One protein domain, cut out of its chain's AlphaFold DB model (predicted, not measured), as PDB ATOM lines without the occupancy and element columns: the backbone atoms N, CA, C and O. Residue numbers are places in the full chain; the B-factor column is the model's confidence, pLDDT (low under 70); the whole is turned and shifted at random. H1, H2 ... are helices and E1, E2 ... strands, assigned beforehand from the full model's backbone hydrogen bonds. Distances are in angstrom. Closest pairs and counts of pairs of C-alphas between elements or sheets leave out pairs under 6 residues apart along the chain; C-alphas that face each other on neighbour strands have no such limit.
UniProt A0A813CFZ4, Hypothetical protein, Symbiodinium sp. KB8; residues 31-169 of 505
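Overview. This is residues 31 to 169 of the 505 residues of the protein "Hypothetical protein" of Symbiodinium sp. KB8 (UniProt A0A813CFZ4). With little regular structure, this domain is mostly loops round a two-stranded hairpin, E1 and E2, in the middle; H1 and H2 lie toward one end of it, H3 and H4 toward the other. The printed part has 139 residues, 49 of them in named elements, mixed helices and strands in the order H1 H2 E1 E2 H3 H4. It is compact, radius of gyration of the C-alphas 15.2 A, spanning 40 by 35 by 26 A.

Along the chain. H1, residues 32 to 44, begins at C-alpha 32 (-55.192, -65.235, -22.848) and is 18.3 A long. H2 is residues 57 to 65, E1 111 to 116, E2 131 to 136, H3 146 to 153. H4, residues 163 to 169, ends at C-alpha 169 (-57.742, -73.299, -10.815).

Arrangement. E1 and E2 form an antiparallel hairpin; N 113 and O 134, 2.9 A apart, are within hydrogen-bond range. The closest C-alphas of H1 and E1, Leu 41 and Ala 116, are 6.3 A apart. H1 and H2 touch, about perpendicular at 87 degrees, closest at the C-alphas of Ala 36 and Asp 60, 5.3 A. The closest C-alphas of E2 and H3, Phe 135 and Val 149, are 7.7 A apart. H3 and H4 are apart. In H1, H2, H3 and H4 every O i to N i+4 pair is within hydrogen-bond range.

Size, cuts and confidence. The C-alphas farthest apart, Lys 80 and Pro 125, are 44.0 A apart. The printed part has no cut. Links H1 to H2, H2 to E1 and E1 to E2 are long. No printed residue is under 70 in pLDDT.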
ATOM      1  N   SER A  31     -53.520 -65.413 -18.935       89.81
ATOM      2  CA  SER A  31     -54.700 -64.556 -19.065       89.81
ATOM      3  C   SER A  31     -55.333 -64.596 -20.457       89.81
ATOM      4  O   SER A  31     -56.442 -64.093 -20.605       89.81
ATOM      5  N   SER A  32     -54.690 -65.196 -21.467       91.75
ATOM      6  CA  SER A  32     -55.192 -65.235 -22.848       91.75
ATOM      7  C   SER A  32     -56.595 -65.847 -22.945       91.75
ATOM      8  O   SER A  32     -57.468 -65.254 -23.570       91.75
ATOM      9  N   MET A  33     -56.861 -66.957 -22.251       93.19
ATOM     10  CA  MET A  33     -58.186 -67.606 -22.253       93.19
ATOM     11  C   MET A  33     -59.264 -66.726 -21.604       93.19
ATOM     12  O   MET A  33     -60.388 -66.629 -22.092       93.19
ATOM     13  N   THR A  34     -58.903 -66.026 -20.523       94.81
ATOM     14  CA  THR A  34     -59.793 -65.043 -19.887       94.81
ATOM     15  C   THR A  34     -60.070 -63.876 -20.831       94.81
ATOM     16  O   THR A  34     -61.215 -63.454 -20.963       94.81
ATOM     17  N   SER A  35     -59.040 -63.352 -21.497       94.50
ATOM     18  CA  SER A  35     -59.180 -62.258 -22.459       94.50
ATOM     19  C   SER A  35     -60.068 -62.648 -23.637       94.50
ATOM     20  O   SER A  35     -60.918 -61.851 -24.018       94.50
ATOM     21  N   ALA A  36     -59.948 -63.876 -24.151       94.69
ATOM     22  CA  ALA A  36     -60.825 -64.406 -25.196       94.69
ATOM     23  C   ALA A  36     -62.286 -64.500 -24.752       94.69
ATOM     24  O   ALA A  36     -63.157 -63.936 -25.413       94.69
ATOM     25  N   LEU A  37     -62.548 -65.078 -23.574       96.12
ATOM     26  CA  LEU A  37     -63.898 -65.104 -23.004       96.12
ATOM     27  C   LEU A  37     -64.488 -63.689 -22.878       96.12
ATOM     28  O   LEU A  37     -65.625 -63.442 -23.278       96.12
ATOM     29  N   LYS A  38     -63.706 -62.737 -22.355       95.81
ATOM     30  CA  LYS A  38     -64.130 -61.339 -22.194       95.81
ATOM     31  C   LYS A  38     -64.381 -60.650 -23.537       95.81
ATOM     32  O   LYS A  38     -65.375 -59.941 -23.658       95.81
ATOM     33  N   ALA A  39     -63.522 -60.853 -24.534       95.31
ATOM     34  CA  ALA A  39     -63.676 -60.268 -25.864       95.31
ATOM     35  C   ALA A  39     -64.970 -60.744 -26.540       95.31
ATOM     36  O   ALA A  39     -65.728 -59.923 -27.059       95.31
ATOM     37  N   ARG A  40     -65.290 -62.041 -26.450       95.25
ATOM     38  CA  ARG A  40     -66.546 -62.573 -26.994       95.25
ATOM     39  C   ARG A  40     -67.773 -62.061 -26.248       95.25
ATOM     40  O   ARG A  40     -68.765 -61.722 -26.883       95.25
ATOM     41  N   LEU A  41     -67.709 -61.945 -24.921       95.50
ATOM     42  CA  LEU A  41     -68.799 -61.344 -24.145       95.50
ATOM     43  C   LEU A  41     -69.043 -59.886 -24.536       95.50
ATOM     44  O   LEU A  41     -70.196 -59.485 -24.671       95.50
ATOM     45  N   LYS A  42     -67.977 -59.107 -24.769       95.00
ATOM     46  CA  LYS A  42     -68.101 -57.741 -25.296       95.00
ATOM     47  C   LYS A  42     -68.784 -57.748 -26.663       95.00
ATOM     48  O   LYS A  42     -69.777 -57.048 -26.831       95.00
ATOM     49  N   LYS A  43     -68.334 -58.598 -27.593       94.56
ATOM     50  CA  LYS A  43     -68.933 -58.745 -28.931       94.56
ATOM     51  C   LYS A  43     -70.423 -59.106 -28.873       94.56
ATOM     52  O   LYS A  43     -71.229 -58.498 -29.563       94.56
ATOM     53  N   ASN A  44     -70.792 -60.045 -28.007       95.00
ATOM     54  CA  ASN A  44     -72.169 -60.519 -27.868       95.00
ATOM     55  C   ASN A  44     -73.078 -59.549 -27.101       95.00
ATOM     56  O   ASN A  44     -74.290 -59.724 -27.115       95.00
ATOM     57  N   SER A  45     -72.519 -58.545 -26.422       94.19
ATOM     58  CA  SER A  45     -73.320 -57.584 -25.662       94.19
ATOM     59  C   SER A  45     -74.083 -56.579 -26.537       94.19
ATOM     60  O   SER A  45     -74.898 -55.829 -26.008       94.19
ATOM     61  N   GLY A  46     -73.791 -56.514 -27.844       93.38
ATOM     62  CA  GLY A  46     -74.353 -55.514 -28.764       93.38
ATOM     63  C   GLY A  46     -73.874 -54.082 -28.502       93.38
ATOM     64  O   GLY A  46     -74.347 -53.141 -29.129       93.38
ATOM     65  N   ARG A  47     -72.936 -53.890 -27.572       91.88
ATOM     66  CA  ARG A  47     -72.410 -52.572 -27.225       91.88
ATOM     67  C   ARG A  47     -71.352 -52.117 -28.216       91.88
ATOM     68  O   ARG A  47     -70.250 -52.659 -28.253       91.88
ATOM     69  N   HIS A  48     -71.674 -51.063 -28.955       91.75
ATOM     70  CA  HIS A  48     -70.760 -50.416 -29.900       91.75
ATOM     71  C   HIS A  48     -69.792 -49.433 -29.230       91.75
ATOM     72  O   HIS A  48     -68.811 -49.015 -29.835       91.75
ATOM     73  N   ASP A  49     -70.048 -49.063 -27.976       89.75
ATOM     74  CA  ASP A  49     -69.243 -48.099 -27.230       89.75
ATOM     75  C   ASP A  49     -68.034 -48.733 -26.518       89.75
ATOM     76  O   ASP A  49     -67.176 -48.017 -26.005       89.75
ATOM     77  N   ILE A  50     -67.929 -50.066 -26.488       92.12
ATOM     78  CA  ILE A  50     -66.819 -50.774 -25.840       92.12
ATOM     79  C   ILE A  50     -65.771 -51.184 -26.871       92.12
ATOM     80  O   ILE A  50     -66.075 -51.810 -27.884       92.12
ATOM     81  N   ARG A  51     -64.497 -50.958 -26.540       92.69
ATOM     82  CA  ARG A  51     -63.381 -51.522 -27.300       92.69
ATOM     83  C   ARG A  51     -63.335 -53.050 -27.156       92.69
ATOM     84  O   ARG A  51     -63.172 -53.581 -26.046       92.69
ATOM     85  N   ILE A  52     -63.424 -53.744 -28.290       92.81
ATOM     86  CA  ILE A  52     -63.243 -55.195 -28.407       92.81
ATOM     87  C   ILE A  52     -61.802 -55.453 -28.845       92.81
ATOM     88  O   ILE A  52     -61.415 -55.114 -29.958       92.81
ATOM     89  N   ASP A  53     -60.995 -56.041 -27.964       90.44
ATOM     90  CA  ASP A  53     -59.649 -56.469 -28.337       90.44
ATOM     91  C   ASP A  53     -59.741 -57.768 -29.138       90.44
ATOM     92  O   ASP A  53     -60.078 -58.819 -28.581       90.44
ATOM     93  N   GLU A  54     -59.429 -57.701 -30.431       90.44
ATOM     94  CA  GLU A  54     -59.379 -58.875 -31.299       90.44
ATOM     95  C   GLU A  54     -58.453 -59.943 -30.710       90.44
ATOM     96  O   GLU A  54     -57.321 -59.673 -30.295       90.44
ATOM     97  N   GLN A  55     -58.963 -61.171 -30.639       91.75
ATOM     98  CA  GLN A  55     -58.190 -62.339 -30.242       91.75
ATOM     99  C   GLN A  55     -58.028 -63.260 -31.449       91.75
ATOM    100  O   GLN A  55     -58.945 -63.346 -32.266       91.75
ATOM    101  N   PRO A  56     -56.904 -63.992 -31.556       89.12
ATOM    102  CA  PRO A  56     -56.780 -65.042 -32.557       89.12
ATOM    103  C   PRO A  56     -57.959 -66.018 -32.450       89.12
ATOM    104  O   PRO A  56     -58.250 -66.491 -31.351       89.12
ATOM    105  N   GLN A  57     -58.609 -66.354 -33.572       88.31
ATOM    106  CA  GLN A  57     -59.770 -67.263 -33.592       88.31
ATOM    107  C   GLN A  57     -59.475 -68.580 -32.863       88.31
ATOM    108  O   GLN A  57     -60.286 -69.062 -32.084       88.31
ATOM    109  N   LEU A  58     -58.258 -69.099 -33.030       85.94
ATOM    110  CA  LEU A  58     -57.786 -70.313 -32.372       85.94
ATOM    111  C   LEU A  58     -57.848 -70.239 -30.834       85.94
ATOM    112  O   LEU A  58     -58.105 -71.243 -30.174       85.94
ATOM    113  N   LEU A  59     -57.599 -69.060 -30.256       89.12
ATOM    114  CA  LEU A  59     -57.688 -68.831 -28.816       89.12
ATOM    115  C   LEU A  59     -59.146 -68.716 -28.356       89.12
ATOM    116  O   LEU A  59     -59.474 -69.201 -27.274       89.12
ATOM    117  N   ASP A  60     -60.015 -68.103 -29.167       90.94
ATOM    118  CA  ASP A  60     -61.457 -68.095 -28.902       90.94
ATOM    119  C   ASP A  60     -62.011 -69.523 -28.915       90.94
ATOM    120  O   ASP A  60     -62.614 -69.951 -27.932       90.94
ATOM    121  N   ASP A  61     -61.716 -70.302 -29.956       89.94
ATOM    122  CA  ASP A  61     -62.134 -71.701 -30.075       89.94
ATOM    123  C   ASP A  61     -61.636 -72.530 -28.884       89.94
ATOM    124  O   ASP A  61     -62.404 -73.270 -28.262       89.94
ATOM    125  N   ALA A  62     -60.367 -72.352 -28.501       89.94
ATOM    126  CA  ALA A  62     -59.792 -73.000 -27.331       89.94
ATOM    127  C   ALA A  62     -60.556 -72.641 -26.049       89.94
ATOM    128  O   ALA A  62     -60.947 -73.541 -25.303       89.94
ATOM    129  N   ALA A  63     -60.828 -71.357 -25.799       92.69
ATOM    130  CA  ALA A  63     -61.581 -70.910 -24.626       92.69
ATOM    131  C   ALA A  63     -63.014 -71.477 -24.589       92.69
ATOM    132  O   ALA A  63     -63.540 -71.779 -23.517       92.69
ATOM    133  N   HIS A  64     -63.644 -71.676 -25.744       91.38
ATOM    134  CA  HIS A  64     -64.998 -72.228 -25.823       91.38
ATOM    135  C   HIS A  64     -65.044 -73.745 -25.730       91.38
ATOM    136  O   HIS A  64     -66.026 -74.282 -25.220       91.38
ATOM    137  N   SER A  65     -63.974 -74.419 -26.148       91.88
ATOM    138  CA  SER A  65     -63.850 -75.869 -26.018       91.88
ATOM    139  C   SER A  65     -63.753 -76.340 -24.566       91.88
ATOM    140  O   SER A  65     -64.109 -77.479 -24.290       91.88
ATOM    141  N   VAL A  66     -63.318 -75.478 -23.632       93.19
ATOM    142  CA  VAL A  66     -63.244 -75.830 -22.206       93.19
ATOM    143  C   VAL A  66     -64.656 -75.889 -21.611       93.19
ATOM    144  O   VAL A  66     -65.315 -74.836 -21.518       93.19
ATOM    145  N   PRO A  67     -65.114 -77.071 -21.148       95.88
ATOM    146  CA  PRO A  67     -66.414 -77.225 -20.514       95.88
ATOM    147  C   PRO A  67     -66.593 -76.241 -19.360       95.88
ATOM    148  O   PRO A  67     -65.692 -76.019 -18.553       95.88
ATOM    149  N   ILE A  68     -67.790 -75.664 -19.241       96.81
ATOM    150  CA  ILE A  68     -68.117 -74.718 -18.161       96.81
ATOM    151  C   ILE A  68     -67.825 -75.327 -16.779       96.81
ATOM    152  O   ILE A  68     -67.318 -74.638 -15.898       96.81
ATOM    153  N   THR A  69     -68.085 -76.626 -16.626       96.62
ATOM    154  CA  THR A  69     -67.841 -77.424 -15.417       96.62
ATOM    155  C   THR A  69     -66.371 -77.626 -15.084       96.62
ATOM    156  O   THR A  69     -66.097 -78.116 -13.995       96.62
ATOM    157  N   GLU A  70     -65.437 -77.251 -15.958       95.06
ATOM    158  CA  GLU A  70     -63.984 -77.336 -15.745       95.06
ATOM    159  C   GLU A  70     -63.341 -75.962 -15.516       95.06
ATOM    160  O   GLU A  70     -62.233 -75.866 -14.992       95.06
ATOM    161  N   ARG A  71     -64.052 -74.870 -15.817       96.62
ATOM    162  CA  ARG A  71     -63.531 -73.506 -15.646       96.62
ATOM    163  C   ARG A  71     -63.275 -73.165 -14.175       96.62
ATOM    164  O   ARG A  71     -63.906 -73.722 -13.276       96.62
ATOM    165  N   GLY A  72     -62.349 -72.240 -13.919       96.69
ATOM    166  CA  GLY A  72     -61.900 -71.897 -12.565       96.69
ATOM    167  C   GLY A  72     -63.009 -71.314 -11.687       96.69
ATOM    168  O   GLY A  72     -63.071 -71.596 -10.493       96.69
ATOM    169  N   GLY A  73     -63.921 -70.551 -12.285       97.62
ATOM    170  CA  GLY A  73     -65.032 -69.925 -11.584       97.62
ATOM    171  C   GLY A  73     -66.211 -70.852 -11.283       97.62
ATOM    172  O   GLY A  73     -67.115 -70.457 -10.554       97.62
ATOM    173  N   TYR A  74     -66.242 -72.081 -11.799       98.19
ATOM    174  CA  TYR A  74     -67.328 -73.010 -11.475       98.19
ATOM    175  C   TYR A  74     -67.213 -73.442  -9.997       98.19
ATOM    176  O   TYR A  74     -66.085 -73.654  -9.536       98.19
ATOM    177  N   PRO A  75     -68.322 -73.584  -9.244       97.88
ATOM    178  CA  PRO A  75     -68.274 -74.030  -7.851       97.88
ATOM    179  C   PRO A  75     -67.548 -75.371  -7.707       97.88
ATOM    180  O   PRO A  75     -67.740 -76.283  -8.512       97.88
ATOM    181  N   VAL A  76     -66.695 -75.502  -6.696       97.31
ATOM    182  CA  VAL A  76     -66.013 -76.768  -6.389       97.31
ATOM    183  C   VAL A  76     -67.031 -77.789  -5.887       97.31
ATOM    184  O   VAL A  76     -67.014 -78.936  -6.323       97.31
ATOM    185  N   ILE A  77     -67.954 -77.347  -5.033       97.00
ATOM    186  CA  ILE A  77     -69.033 -78.155  -4.470       97.00
ATOM    187  C   ILE A  77     -70.366 -77.577  -4.943       97.00
ATOM    188  O   ILE A  77     -70.569 -76.368  -4.942       97.00
ATOM    189  N   ARG A  78     -71.309 -78.436  -5.336       96.19
ATOM    190  CA  ARG A  78     -72.681 -78.014  -5.638       96.19
ATOM    191  C   ARG A  78     -73.641 -78.560  -4.599       96.19
ATOM    192  O   ARG A  78     -73.877 -79.762  -4.538       96.19
ATOM    193  N   LYS A  79     -74.230 -77.661  -3.809       94.81
ATOM    194  CA  LYS A  79     -75.320 -78.003  -2.888       94.81
ATOM    195  C   LYS A  79     -76.539 -78.478  -3.683       94.81
ATOM    196  O   LYS A  79     -76.832 -77.943  -4.758       94.81
ATOM    197  N   LYS A  80     -77.264 -79.472  -3.165       95.81
ATOM    198  CA  LYS A  80     -78.543 -79.905  -3.747       95.81
ATOM    199  C   LYS A  80     -79.490 -78.701  -3.809       95.81
ATOM    200  O   LYS A  80     -79.589 -77.954  -2.845       95.81
ATOM    201  N   GLY A  81     -80.136 -78.492  -4.955       94.00
ATOM    202  CA  GLY A  81     -80.990 -77.323  -5.191       94.00
ATOM    203  C   GLY A  81     -80.250 -76.051  -5.624       94.00
ATOM    204  O   GLY A  81     -80.907 -75.116  -6.070       94.00
ATOM    205  N   SER A  82     -78.908 -76.015  -5.582       94.88
ATOM    206  CA  SER A  82     -78.155 -74.900  -6.170       94.88
ATOM    207  C   SER A  82     -78.419 -74.824  -7.668       94.88
ATOM    208  O   SER A  82     -78.406 -75.835  -8.382       94.88
ATOM    209  N   ALA A  83     -78.646 -73.620  -8.164       89.75
ATOM    210  CA  ALA A  83     -78.927 -73.424  -9.573       89.75
ATOM    211  C   ALA A  83     -77.723 -73.761 -10.462       89.75
ATOM    212  O   ALA A  83     -76.560 -73.700 -10.060       89.75
ATOM    213  N   ASP A  84     -78.027 -74.147 -11.699       95.94
ATOM    214  CA  ASP A  84     -77.021 -74.507 -12.690       95.94
ATOM    215  C   ASP A  84     -76.208 -73.269 -13.112       95.94
ATOM    216  O   ASP A  84     -76.811 -72.303 -13.588       95.94
ATOM    217  N   PRO A  85     -74.863 -73.294 -13.024       96.94
ATOM    218  CA  PRO A  85     -74.005 -72.229 -13.541       96.94
ATOM    219  C   PRO A  85     -74.216 -71.862 -15.011       96.94
ATOM    220  O   PRO A  85     -73.880 -70.754 -15.418       96.94
ATOM    221  N   LYS A  86     -74.822 -72.749 -15.809       96.62
ATOM    222  CA  LYS A  86     -75.255 -72.435 -17.182       96.62
ATOM    223  C   LYS A  86     -76.422 -71.443 -17.254       96.62
ATOM    224  O   LYS A  86     -76.640 -70.848 -18.301       96.62
ATOM    225  N   LYS A  87     -77.185 -71.296 -16.168       96.44
ATOM    226  CA  LYS A  87     -78.385 -70.451 -16.057       96.44
ATOM    227  C   LYS A  87     -78.153 -69.216 -15.183       96.44
ATOM    228  O   LYS A  87     -79.114 -68.558 -14.800       96.44
ATOM    229  N   TRP A  88     -76.903 -68.911 -14.822       97.75
ATOM    230  CA  TRP A  88     -76.606 -67.726 -14.024       97.75
ATOM    231  C   TRP A  88     -76.995 -66.449 -14.769       97.75
ATOM    232  O   TRP A  88     -76.540 -66.185 -15.882       97.75
ATOM    233  N   VAL A  89     -77.820 -65.640 -14.114       96.94
ATOM    234  CA  VAL A  89     -78.284 -64.338 -14.587       96.94
ATOM    235  C   VAL A  89     -78.256 -63.354 -13.424       96.94
ATOM    236  O   VAL A  89     -78.416 -63.741 -12.268       96.94
ATOM    237  N   THR A  90     -78.028 -62.075 -13.707       96.56
ATOM    238  CA  THR A  90     -78.203 -61.025 -12.696       96.56
ATOM    239  C   THR A  90     -79.682 -60.775 -12.410       96.56
ATOM    240  O   THR A  90     -80.545 -61.180 -13.183       96.56
ATOM    241  N   VAL A  91     -79.974 -60.008 -11.354       95.00
ATOM    242  CA  VAL A  91     -81.337 -59.522 -11.047       95.00
ATOM    243  C   VAL A  91     -81.965 -58.787 -12.240       95.00
ATOM    244  O   VAL A  91     -83.160 -58.879 -12.479       95.00
ATOM    245  N   THR A  92     -81.144 -58.107 -13.042       94.31
ATOM    246  CA  THR A  92     -81.556 -57.417 -14.277       94.31
ATOM    247  C   THR A  92     -81.588 -58.326 -15.517       94.31
ATOM    248  O   THR A  92     -81.541 -57.821 -16.634       94.31
ATOM    249  N   GLY A  93     -81.540 -59.650 -15.353       95.62
ATOM    250  CA  GLY A  93     -81.597 -60.621 -16.452       95.62
ATOM    251  C   GLY A  93     -80.338 -60.728 -17.323       95.62
ATOM    252  O   GLY A  93     -80.386 -61.367 -18.369       95.62
ATOM    253  N   VAL A  94     -79.201 -60.134 -16.935       96.06
ATOM    254  CA  VAL A  94     -77.971 -60.201 -17.745       96.06
ATOM    255  C   VAL A  94     -77.279 -61.548 -17.520       96.06
ATOM    256  O   VAL A  94     -76.943 -61.846 -16.370       96.06
ATOM    257  N   PRO A  95     -76.999 -62.340 -18.573       97.06
ATOM    258  CA  PRO A  95     -76.307 -63.616 -18.433       97.06
ATOM    259  C   PRO A  95     -74.909 -63.471 -17.828       97.06
ATOM    260  O   PRO A  95     -74.142 -62.568 -18.180       97.06
ATOM    261  N   VAL A  96     -74.559 -64.403 -16.948       98.19
ATOM    262  CA  VAL A  96     -73.235 -64.517 -16.337       98.19
ATOM    263  C   VAL A  96     -72.547 -65.754 -16.903       98.19
ATOM    264  O   VAL A  96     -73.055 -66.865 -16.808       98.19
ATOM    265  N   SER A  97     -71.359 -65.574 -17.474       97.81
ATOM    266  CA  SER A  97     -70.527 -66.685 -17.941       97.81
ATOM    267  C   SER A  97     -69.505 -67.075 -16.891       97.81
ATOM    268  O   SER A  97     -68.843 -66.212 -16.321       97.81
ATOM    269  N   VAL A  98     -69.323 -68.374 -16.666       98.25
ATOM    270  CA  VAL A  98     -68.323 -68.876 -15.715       98.25
ATOM    271  C   VAL A  98     -66.913 -68.470 -16.150       98.25
ATOM    272  O   VAL A  98     -66.509 -68.721 -17.293       98.25
ATOM    273  N   ASP A  99     -66.184 -67.838 -15.229       97.56
ATOM    274  CA  ASP A  99     -64.853 -67.274 -15.459       97.56
ATOM    275  C   ASP A  99     -63.776 -68.373 -15.490       97.56
ATOM    276  O   ASP A  99     -63.904 -69.435 -14.882       97.56
ATOM    277  N   PHE A 100     -62.677 -68.102 -16.186       97.00
ATOM    278  CA  PHE A 100     -61.466 -68.912 -16.139       97.00
ATOM    279  C   PHE A 100     -60.645 -68.687 -14.869       97.00
ATOM    280  O   PHE A 100     -59.833 -69.540 -14.527       97.00
ATOM    281  N   ASN A 101     -60.861 -67.569 -14.173       96.69
ATOM    282  CA  ASN A 101     -60.214 -67.268 -12.900       96.69
ATOM    283  C   ASN A 101     -61.118 -67.567 -11.706       96.69
ATOM    284  O   ASN A 101     -62.329 -67.734 -11.836       96.69
ATOM    285  N   ARG A 102     -60.497 -67.588 -10.526       96.94
ATOM    286  CA  ARG A 102     -61.177 -67.701  -9.239       96.94
ATOM    287  C   ARG A 102     -60.461 -66.872  -8.179       96.94
ATOM    288  O   ARG A 102     -59.234 -66.938  -8.078       96.94
ATOM    289  N   CYS A 103     -61.208 -66.119  -7.382       97.56
ATOM    290  CA  CYS A 103     -60.692 -65.426  -6.210       97.56
ATOM    291  C   CYS A 103     -60.233 -66.425  -5.141       97.56
ATOM    292  O   CYS A 103     -60.848 -67.467  -4.929       97.56
ATOM    293  N   ARG A 104     -59.135 -66.088  -4.460       97.00
ATOM    294  CA  ARG A 104     -58.488 -66.942  -3.450       97.00
ATOM    295  C   ARG A 104     -59.305 -67.156  -2.173       97.00
ATOM    296  O   ARG A 104     -59.086 -68.136  -1.486       97.00
ATOM    297  N   TRP A 105     -60.248 -66.261  -1.899       97.88
ATOM    298  CA  TRP A 105     -61.097 -66.273  -0.707       97.88
ATOM    299  C   TRP A 105     -62.495 -66.849  -0.965       97.88
ATOM    300  O   TRP A 105     -63.328 -66.864  -0.066       97.88
ATOM    301  N   LEU A 106     -62.791 -67.249  -2.207       98.38
ATOM    302  CA  LEU A 106     -64.148 -67.594  -2.623       98.38
ATOM    303  C   LEU A 106     -64.518 -69.022  -2.176       98.38
ATOM    304  O   LEU A 106     -63.897 -69.954  -2.702       98.38
ATOM    305  N   PRO A 107     -65.543 -69.206  -1.316       98.19
ATOM    306  CA  PRO A 107     -65.905 -70.511  -0.763       98.19
ATOM    307  C   PRO A 107     -66.220 -71.554  -1.832       98.19
ATOM    308  O   PRO A 107     -66.652 -71.218  -2.933       98.19
ATOM    309  N   ASP A 108     -66.034 -72.830  -1.514       98.06
ATOM    310  CA  ASP A 108     -66.151 -73.930  -2.477       98.06
ATOM    311  C   ASP A 108     -67.529 -74.078  -3.130       98.06
ATOM    312  O   ASP A 108     -67.612 -74.489  -4.289       98.06
ATOM    313  N   ASP A 109     -68.603 -73.714  -2.436       97.88
ATOM    314  CA  ASP A 109     -69.970 -73.735  -2.959       97.88
ATOM    315  C   ASP A 109     -70.355 -72.476  -3.752       97.88
ATOM    316  O   ASP A 109     -71.428 -72.420  -4.352       97.88
ATOM    317  N   TRP A 110     -69.457 -71.491  -3.817       98.25
ATOM    318  CA  TRP A 110     -69.646 -70.264  -4.576       98.25
ATOM    319  C   TRP A 110     -69.037 -70.319  -5.974       98.25
ATOM    320  O   TRP A 110     -68.012 -70.958  -6.250       98.25
ATOM    321  N   GLY A 111     -69.672 -69.566  -6.863       98.12
ATOM    322  CA  GLY A 111     -69.256 -69.358  -8.235       98.12
ATOM    323  C   GLY A 111     -68.560 -68.022  -8.471       98.12
ATOM    324  O   GLY A 111     -68.884 -67.027  -7.829       98.12
ATOM    325  N   GLN A 112     -67.650 -67.976  -9.442       98.50
ATOM    326  CA  GLN A 112     -67.154 -66.748 -10.058       98.50
ATOM    327  C   GLN A 112     -67.536 -66.723 -11.537       98.50
ATOM    328  O   GLN A 112     -67.310 -67.675 -12.290       98.50
ATOM    329  N   GLY A 113     -68.079 -65.595 -11.968       98.00
ATOM    330  CA  GLY A 113     -68.441 -65.362 -13.350       98.00
ATOM    331  C   GLY A 113     -68.028 -63.985 -13.838       98.00
ATOM    332  O   GLY A 113     -67.598 -63.117 -13.079       98.00
ATOM    333  N   VAL A 114     -68.186 -63.784 -15.136       97.81
ATOM    334  CA  VAL A 114     -68.024 -62.509 -15.820       97.81
ATOM    335  C   VAL A 114     -69.290 -62.197 -16.605       97.81
ATOM    336  O   VAL A 114     -69.902 -63.086 -17.199       97.81
ATOM    337  N   LYS A 115     -69.682 -60.924 -16.621       97.00
ATOM    338  CA  LYS A 115     -70.845 -60.453 -17.379       97.00
ATOM    339  C   LYS A 115     -70.577 -59.126 -18.072       97.00
ATOM    340  O   LYS A 115     -69.748 -58.340 -17.608       97.00
ATOM    341  N   ALA A 116     -71.305 -58.862 -19.153       96.56
ATOM    342  CA  ALA A 116     -71.279 -57.561 -19.808       96.56
ATOM    343  C   ALA A 116     -71.986 -56.501 -18.952       96.56
ATOM    344  O   ALA A 116     -73.017 -56.768 -18.331       96.56
ATOM    345  N   THR A 117     -71.439 -55.288 -18.876       94.75
ATOM    346  CA  THR A 117     -72.160 -54.179 -18.241       94.75
ATOM    347  C   THR A 117     -73.210 -53.625 -19.188       94.75
ATOM    348  O   THR A 117     -73.007 -53.610 -20.400       94.75
ATOM    349  N   LEU A 118     -74.326 -53.150 -18.635       92.81
ATOM    350  CA  LEU A 118     -75.293 -52.375 -19.406       92.81
ATOM    351  C   LEU A 118     -74.717 -50.973 -19.671       92.81
ATOM    352  O   LEU A 118     -73.956 -50.471 -18.831       92.81
ATOM    353  N   PRO A 119     -75.034 -50.348 -20.818       91.00
ATOM    354  CA  PRO A 119     -74.721 -48.944 -21.049       91.00
ATOM    355  C   PRO A 119     -75.308 -48.068 -19.938       91.00
ATOM    356  O   PRO A 119     -76.396 -48.328 -19.429       91.00
ATOM    357  N   ASN A 120     -74.577 -47.029 -19.556       90.25
ATOM    358  CA  ASN A 120     -75.052 -46.002 -18.633       90.25
ATOM    359  C   ASN A 120     -74.556 -44.623 -19.083       90.25
ATOM    360  O   ASN A 120     -73.719 -44.526 -19.979       90.25
ATOM    361  N   SER A 121     -75.012 -43.561 -18.418       89.56
ATOM    362  CA  SER A 121     -74.649 -42.172 -18.746       89.56
ATOM    363  C   SER A 121     -73.147 -41.859 -18.676       89.56
ATOM    364  O   SER A 121     -72.710 -40.842 -19.201       89.56
ATOM    365  N   ARG A 122     -72.334 -42.722 -18.050       89.56
ATOM    366  CA  ARG A 122     -70.869 -42.577 -17.947       89.56
ATOM    367  C   ARG A 122     -70.103 -43.421 -18.970       89.56
ATOM    368  O   ARG A 122     -68.872 -43.445 -18.944       89.56
ATOM    369  N   SER A 123     -70.805 -44.151 -19.831       89.50
ATOM    370  CA  SER A 123     -70.190 -44.996 -20.850       89.50
ATOM    371  C   SER A 123     -69.586 -44.121 -21.951       89.50
ATOM    372  O   SER A 123     -70.280 -43.319 -22.567       89.50
ATOM    373  N   LYS A 124     -68.268 -44.230 -22.149       90.38
ATOM    374  CA  LYS A 124     -67.526 -43.457 -23.154       90.38
ATOM    375  C   LYS A 124     -67.388 -44.272 -24.442       90.38
ATOM    376  O   LYS A 124     -67.085 -45.461 -24.329       90.38
ATOM    377  N   PRO A 125     -67.499 -43.647 -25.629       88.81
ATOM    378  CA  PRO A 125     -67.139 -44.293 -26.887       88.81
ATOM    379  C   PRO A 125     -65.716 -44.865 -26.825       88.81
ATOM    380  O   PRO A 125     -64.794 -44.200 -26.350       88.81
ATOM    381  N   ASN A 126     -65.543 -46.102 -27.294       86.62
ATOM    382  CA  ASN A 126     -64.292 -46.866 -27.243       86.62
ATOM    383  C   ASN A 126     -63.733 -47.084 -25.825       86.62
ATOM    384  O   ASN A 126     -62.522 -47.232 -25.632       86.62
ATOM    385  N   GLY A 127     -64.603 -47.129 -24.814       86.31
ATOM    386  CA  GLY A 127     -64.204 -47.394 -23.438       86.31
ATOM    387  C   GLY A 127     -63.574 -48.784 -23.272       86.31
ATOM    388  O   GLY A 127     -64.044 -49.775 -23.831       86.31
ATOM    389  N   GLY A 128     -62.522 -48.884 -22.453       78.75
ATOM    390  CA  GLY A 128     -61.862 -50.165 -22.145       78.75
ATOM    391  C   GLY A 128     -62.662 -51.097 -21.220       78.75
ATOM    392  O   GLY A 128     -62.321 -52.275 -21.089       78.75
ATOM    393  N   GLY A 129     -63.722 -50.578 -20.590       82.94
ATOM    394  CA  GLY A 129     -64.573 -51.297 -19.642       82.94
ATOM    395  C   GLY A 129     -65.489 -52.334 -20.297       82.94
ATOM    396  O   GLY A 129     -65.142 -52.975 -21.287       82.94
ATOM    397  N   GLY A 130     -66.671 -52.527 -19.713       87.62
ATOM    398  CA  GLY A 130     -67.721 -53.329 -20.340       87.62
ATOM    399  C   GLY A 130     -67.868 -54.758 -19.838       87.62
ATOM    400  O   GLY A 130     -68.862 -55.393 -20.164       87.62
ATOM    401  N   ILE A 131     -66.934 -55.259 -19.025       95.69
ATOM    402  CA  ILE A 131     -67.049 -56.563 -18.362       95.69
ATOM    403  C   ILE A 131     -66.838 -56.388 -16.859       95.69
ATOM    404  O   ILE A 131     -65.879 -55.740 -16.447       95.69
ATOM    405  N   LEU A 132     -67.702 -57.002 -16.052       96.25
ATOM    406  CA  LEU A 132     -67.547 -57.094 -14.601       96.25
ATOM    407  C   LEU A 132     -67.375 -58.545 -14.175       96.25
ATOM    408  O   LEU A 132     -68.109 -59.419 -14.639       96.25
ATOM    409  N   THR A 133     -66.435 -58.774 -13.261       97.62
ATOM    410  CA  THR A 133     -66.385 -60.006 -12.471       97.62
ATOM    411  C   THR A 133     -67.500 -59.968 -11.434       97.62
ATOM    412  O   THR A 133     -67.793 -58.916 -10.869       97.62
ATOM    413  N   CYS A 134     -68.127 -61.109 -11.188       98.19
ATOM    414  CA  CYS A 134     -69.168 -61.268 -10.188       98.19
ATOM    415  C   CYS A 134     -69.043 -62.617  -9.480       98.19
ATOM    416  O   CYS A 134     -68.429 -63.553  -9.995       98.19
ATOM    417  N   PHE A 135     -69.627 -62.692  -8.293       98.44
ATOM    418  CA  PHE A 135     -69.636 -63.855  -7.418       98.44
ATOM    419  C   PHE A 135     -71.079 -64.307  -7.246       98.44
ATOM    420  O   PHE A 135     -71.945 -63.479  -6.971       98.44
ATOM    421  N   VAL A 136     -71.341 -65.592  -7.449       98.31
ATOM    422  CA  VAL A 136     -72.699 -66.146  -7.448       98.31
ATOM    423  C   VAL A 136     -72.835 -67.111  -6.279       98.31
ATOM    424  O   VAL A 136     -72.071 -68.075  -6.192       98.31
ATOM    425  N   SER A 137     -73.777 -66.827  -5.378       97.81
ATOM    426  CA  SER A 137     -74.075 -67.687  -4.230       97.81
ATOM    427  C   SER A 137     -74.819 -68.961  -4.663       97.81
ATOM    428  O   SER A 137     -75.393 -68.996  -5.760       97.81
ATOM    429  N   PRO A 138     -74.865 -70.009  -3.819       96.94
ATOM    430  CA  PRO A 138     -75.673 -71.205  -4.083       96.94
ATOM    431  C   PRO A 138     -77.162 -70.903  -4.337       96.94
ATOM    432  O   PRO A 138     -77.816 -71.619  -5.097       96.94
ATOM    433  N   GLU A 139     -77.675 -69.821  -3.745       96.06
ATOM    434  CA  GLU A 139     -79.050 -69.312  -3.840       96.06
ATOM    435  C   GLU A 139     -79.246 -68.319  -4.998       96.06
ATOM    436  O   GLU A 139     -80.253 -67.616  -5.040       96.06
ATOM    437  N   MET A 140     -78.296 -68.233  -5.936       95.00
ATOM    438  CA  MET A 140     -78.360 -67.372  -7.129       95.00
ATOM    439  C   MET A 140     -78.272 -65.871  -6.884       95.00
ATOM    440  O   MET A 140     -78.576 -65.073  -7.774       95.00
ATOM    441  N   LYS A 141     -77.798 -65.449  -5.713       96.94
ATOM    442  CA  LYS A 141     -77.524 -64.033  -5.483       96.94
ATOM    443  C   LYS A 141     -76.189 -63.660  -6.117       96.94
ATOM    444  O   LYS A 141     -75.194 -64.369  -5.968       96.94
ATOM    445  N   VAL A 142     -76.176 -62.545  -6.846       97.88
ATOM    446  CA  VAL A 142     -74.993 -62.054  -7.563       97.88
ATOM    447  C   VAL A 142     -74.395 -60.862  -6.826       97.88
ATOM    448  O   VAL A 142     -75.068 -59.861  -6.594       97.88
ATOM    449  N   TYR A 143     -73.105 -60.956  -6.526       98.12
ATOM    450  CA  TYR A 143     -72.320 -59.955  -5.814       98.12
ATOM    451  C   TYR A 143     -71.138 -59.496  -6.664       98.12
ATOM    452  O   TYR A 143     -70.664 -60.223  -7.536       98.12
ATOM    453  N   PHE A 144     -70.629 -58.292  -6.406       97.38
ATOM    454  CA  PHE A 144     -69.505 -57.715  -7.163       97.38
ATOM    455  C   PHE A 144     -68.274 -57.431  -6.298       97.38
ATOM    456  O   PHE A 144     -67.186 -57.214  -6.825       97.38
ATOM    457  N   HIS A 145     -68.429 -57.471  -4.974       98.06
ATOM    458  CA  HIS A 145     -67.390 -57.118  -4.012       98.06
ATOM    459  C   HIS A 145     -67.318 -58.163  -2.903       98.06
ATOM    460  O   HIS A 145     -68.349 -58.700  -2.496       98.06
ATOM    461  N   LYS A 146     -66.102 -58.416  -2.405       97.88
ATOM    462  CA  LYS A 146     -65.840 -59.365  -1.315       97.88
ATOM    463  C   LYS A 146     -66.657 -59.033  -0.069       97.88
ATOM    464  O   LYS A 146     -67.321 -59.914   0.447       97.88
ATOM    465  N   GLU A 147     -66.681 -57.764   0.331       98.50
ATOM    466  CA  GLU A 147     -67.406 -57.290   1.520       98.50
ATOM    467  C   GLU A 147     -68.889 -57.677   1.490       98.50
ATOM    468  O   GLU A 147     -69.444 -58.099   2.495       98.50
ATOM    469  N   LYS A 148     -69.528 -57.620   0.313       98.44
ATOM    470  CA  LYS A 148     -70.934 -58.022   0.154       98.44
ATOM    471  C   LYS A 148     -71.136 -59.534   0.167       98.44
ATOM    472  O   LYS A 148     -72.194 -60.001   0.575       98.44
ATOM    473  N   VAL A 149     -70.129 -60.295  -0.259       98.44
ATOM    474  CA  VAL A 149     -70.116 -61.750  -0.071       98.44
ATOM    475  C   VAL A 149     -69.942 -62.080   1.414       98.44
ATOM    476  O   VAL A 149     -70.678 -62.908   1.927       98.44
ATOM    477  N   GLU A 150     -69.029 -61.413   2.121       98.50
ATOM    478  CA  GLU A 150     -68.794 -61.597   3.562       98.50
ATOM    479  C   GLU A 150     -70.021 -61.231   4.401       98.50
ATOM    480  O   GLU A 150     -70.407 -62.003   5.275       98.50
ATOM    481  N   GLU A 151     -70.686 -60.116   4.084       98.44
ATOM    482  CA  GLU A 151     -71.972 -59.721   4.671       98.44
ATOM    483  C   GLU A 151     -73.030 -60.809   4.454       98.44
ATOM    484  O   GLU A 151     -73.738 -61.184   5.385       98.44
ATOM    485  N   HIS A 152     -73.106 -61.374   3.242       97.81
ATOM    486  CA  HIS A 152     -74.067 -62.432   2.949       97.81
ATOM    487  C   HIS A 152     -73.762 -63.749   3.673       97.81
ATOM    488  O   HIS A 152     -74.686 -64.419   4.129       97.81
ATOM    489  N   VAL A 153     -72.485 -64.125   3.763       97.81
ATOM    490  CA  VAL A 153     -72.039 -65.354   4.438       97.81
ATOM    491  C   VAL A 153     -72.042 -65.182   5.967       97.81
ATOM    492  O   VAL A 153     -72.066 -66.176   6.689       97.81
ATOM    493  N   GLY A 154     -72.042 -63.946   6.474       98.25
ATOM    494  CA  GLY A 154     -72.053 -63.633   7.904       98.25
ATOM    495  C   GLY A 154     -70.694 -63.792   8.593       98.25
ATOM    496  O   GLY A 154     -70.643 -63.968   9.807       98.25
ATOM    497  N   ARG A 155     -69.585 -63.774   7.837       98.25
ATOM    498  CA  ARG A 155     -68.212 -63.847   8.373       98.25
ATOM    499  C   ARG A 155     -67.177 -63.338   7.374       98.25
ATOM    500  O   ARG A 155     -67.407 -63.339   6.167       98.25
ATOM    501  N   THR A 156     -65.991 -63.007   7.877       98.38
ATOM    502  CA  THR A 156     -64.817 -62.723   7.044       98.38
ATOM    503  C   THR A 156     -64.346 -63.982   6.311       98.38
ATOM    504  O   THR A 156     -64.306 -65.082   6.871       98.38
ATOM    505  N   LEU A 157     -63.968 -63.801   5.047       98.31
ATOM    506  CA  LEU A 157     -63.429 -64.838   4.177       98.31
ATOM    507  C   LEU A 157     -61.912 -64.688   4.035       98.31
ATOM    508  O   LEU A 157     -61.369 -63.583   3.940       98.31
ATOM    509  N   SER A 158     -61.224 -65.817   3.972       96.88
ATOM    510  CA  SER A 158     -59.768 -65.940   3.955       96.88
ATOM    511  C   SER A 158     -59.300 -66.863   2.830       96.88
ATOM    512  O   SER A 158     -60.098 -67.551   2.201       96.88
ATOM    513  N   ASP A 159     -57.988 -66.942   2.604       95.06
ATOM    514  CA  ASP A 159     -57.408 -67.852   1.607       95.06
ATOM    515  C   ASP A 159     -57.700 -69.335   1.905       95.06
ATOM    516  O   ASP A 159     -57.691 -70.156   0.989       95.06
ATOM    517  N   LYS A 160     -58.017 -69.682   3.164       94.00
ATOM    518  CA  LYS A 160     -58.448 -71.038   3.537       94.00
ATOM    519  C   LYS A 160     -59.793 -71.398   2.908       94.00
ATOM    520  O   LYS A 160     -59.984 -72.539   2.504       94.00
ATOM    521  N   ASP A 161     -60.696 -70.426   2.775       97.50
ATOM    522  CA  ASP A 161     -62.045 -70.643   2.248       97.50
ATOM    523  C   ASP A 161     -62.053 -70.963   0.754       97.50
ATOM    524  O   ASP A 161     -62.896 -71.725   0.292       97.50
ATOM    525  N   GLY A 162     -61.117 -70.390  -0.008       96.25
ATOM    526  CA  GLY A 162     -61.005 -70.627  -1.447       96.25
ATOM    527  C   GLY A 162     -59.875 -71.567  -1.847       96.25
ATOM    528  O   GLY A 162     -59.556 -71.636  -3.038       96.25
ATOM    529  N   PHE A 163     -59.260 -72.279  -0.896       94.31
ATOM    530  CA  PHE A 163     -58.089 -73.119  -1.151       94.31
ATOM    531  C   PHE A 163     -58.360 -74.197  -2.210       94.31
ATOM    532  O   PHE A 163     -57.654 -74.248  -3.219       94.31
ATOM    533  N   ASN A 164     -59.422 -74.998  -2.068       95.19
ATOM    534  CA  ASN A 164     -59.744 -76.045  -3.051       95.19
ATOM    535  C   ASN A 164     -60.109 -75.446  -4.415       95.19
ATOM    536  O   ASN A 164     -59.726 -75.963  -5.469       95.19
ATOM    537  N   GLY A 165     -60.775 -74.291  -4.410       96.31
ATOM    538  CA  GLY A 165     -60.997 -73.491  -5.607       96.31
ATOM    539  C   GLY A 165     -59.701 -73.091  -6.320       96.31
ATOM    540  O   GLY A 165     -59.633 -73.114  -7.551       96.31
ATOM    541  N   GLN A 166     -58.655 -72.757  -5.566       95.62
ATOM    542  CA  GLN A 166     -57.338 -72.472  -6.120       95.62
ATOM    543  C   GLN A 166     -56.602 -73.727  -6.612       95.62
ATOM    544  O   GLN A 166     -55.943 -73.647  -7.647       95.62
ATOM    545  N   VAL A 167     -56.735 -74.875  -5.938       93.00
ATOM    546  CA  VAL A 167     -56.204 -76.174  -6.409       93.00
ATOM    547  C   VAL A 167     -56.820 -76.538  -7.764       93.00
ATOM    548  O   VAL A 167     -56.123 -76.872  -8.723       93.00
ATOM    549  N   ARG A 168     -58.141 -76.390  -7.888       94.25
ATOM    550  CA  ARG A 168     -58.866 -76.573  -9.148       94.25
ATOM    551  C   ARG A 168     -58.392 -75.597 -10.228       94.25
ATOM    552  O   ARG A 168     -58.145 -76.005 -11.362       94.25
ATOM    553  N   LEU A 169     -58.251 -74.313  -9.889       95.06
ATOM    554  CA  LEU A 169     -57.742 -73.299 -10.815       95.06
ATOM    555  C   LEU A 169     -56.317 -73.626 -11.281       95.06
ATOM    556  O   LEU A 169     -56.017 -73.473 -12.461       95.06
TER     557      LEU A 169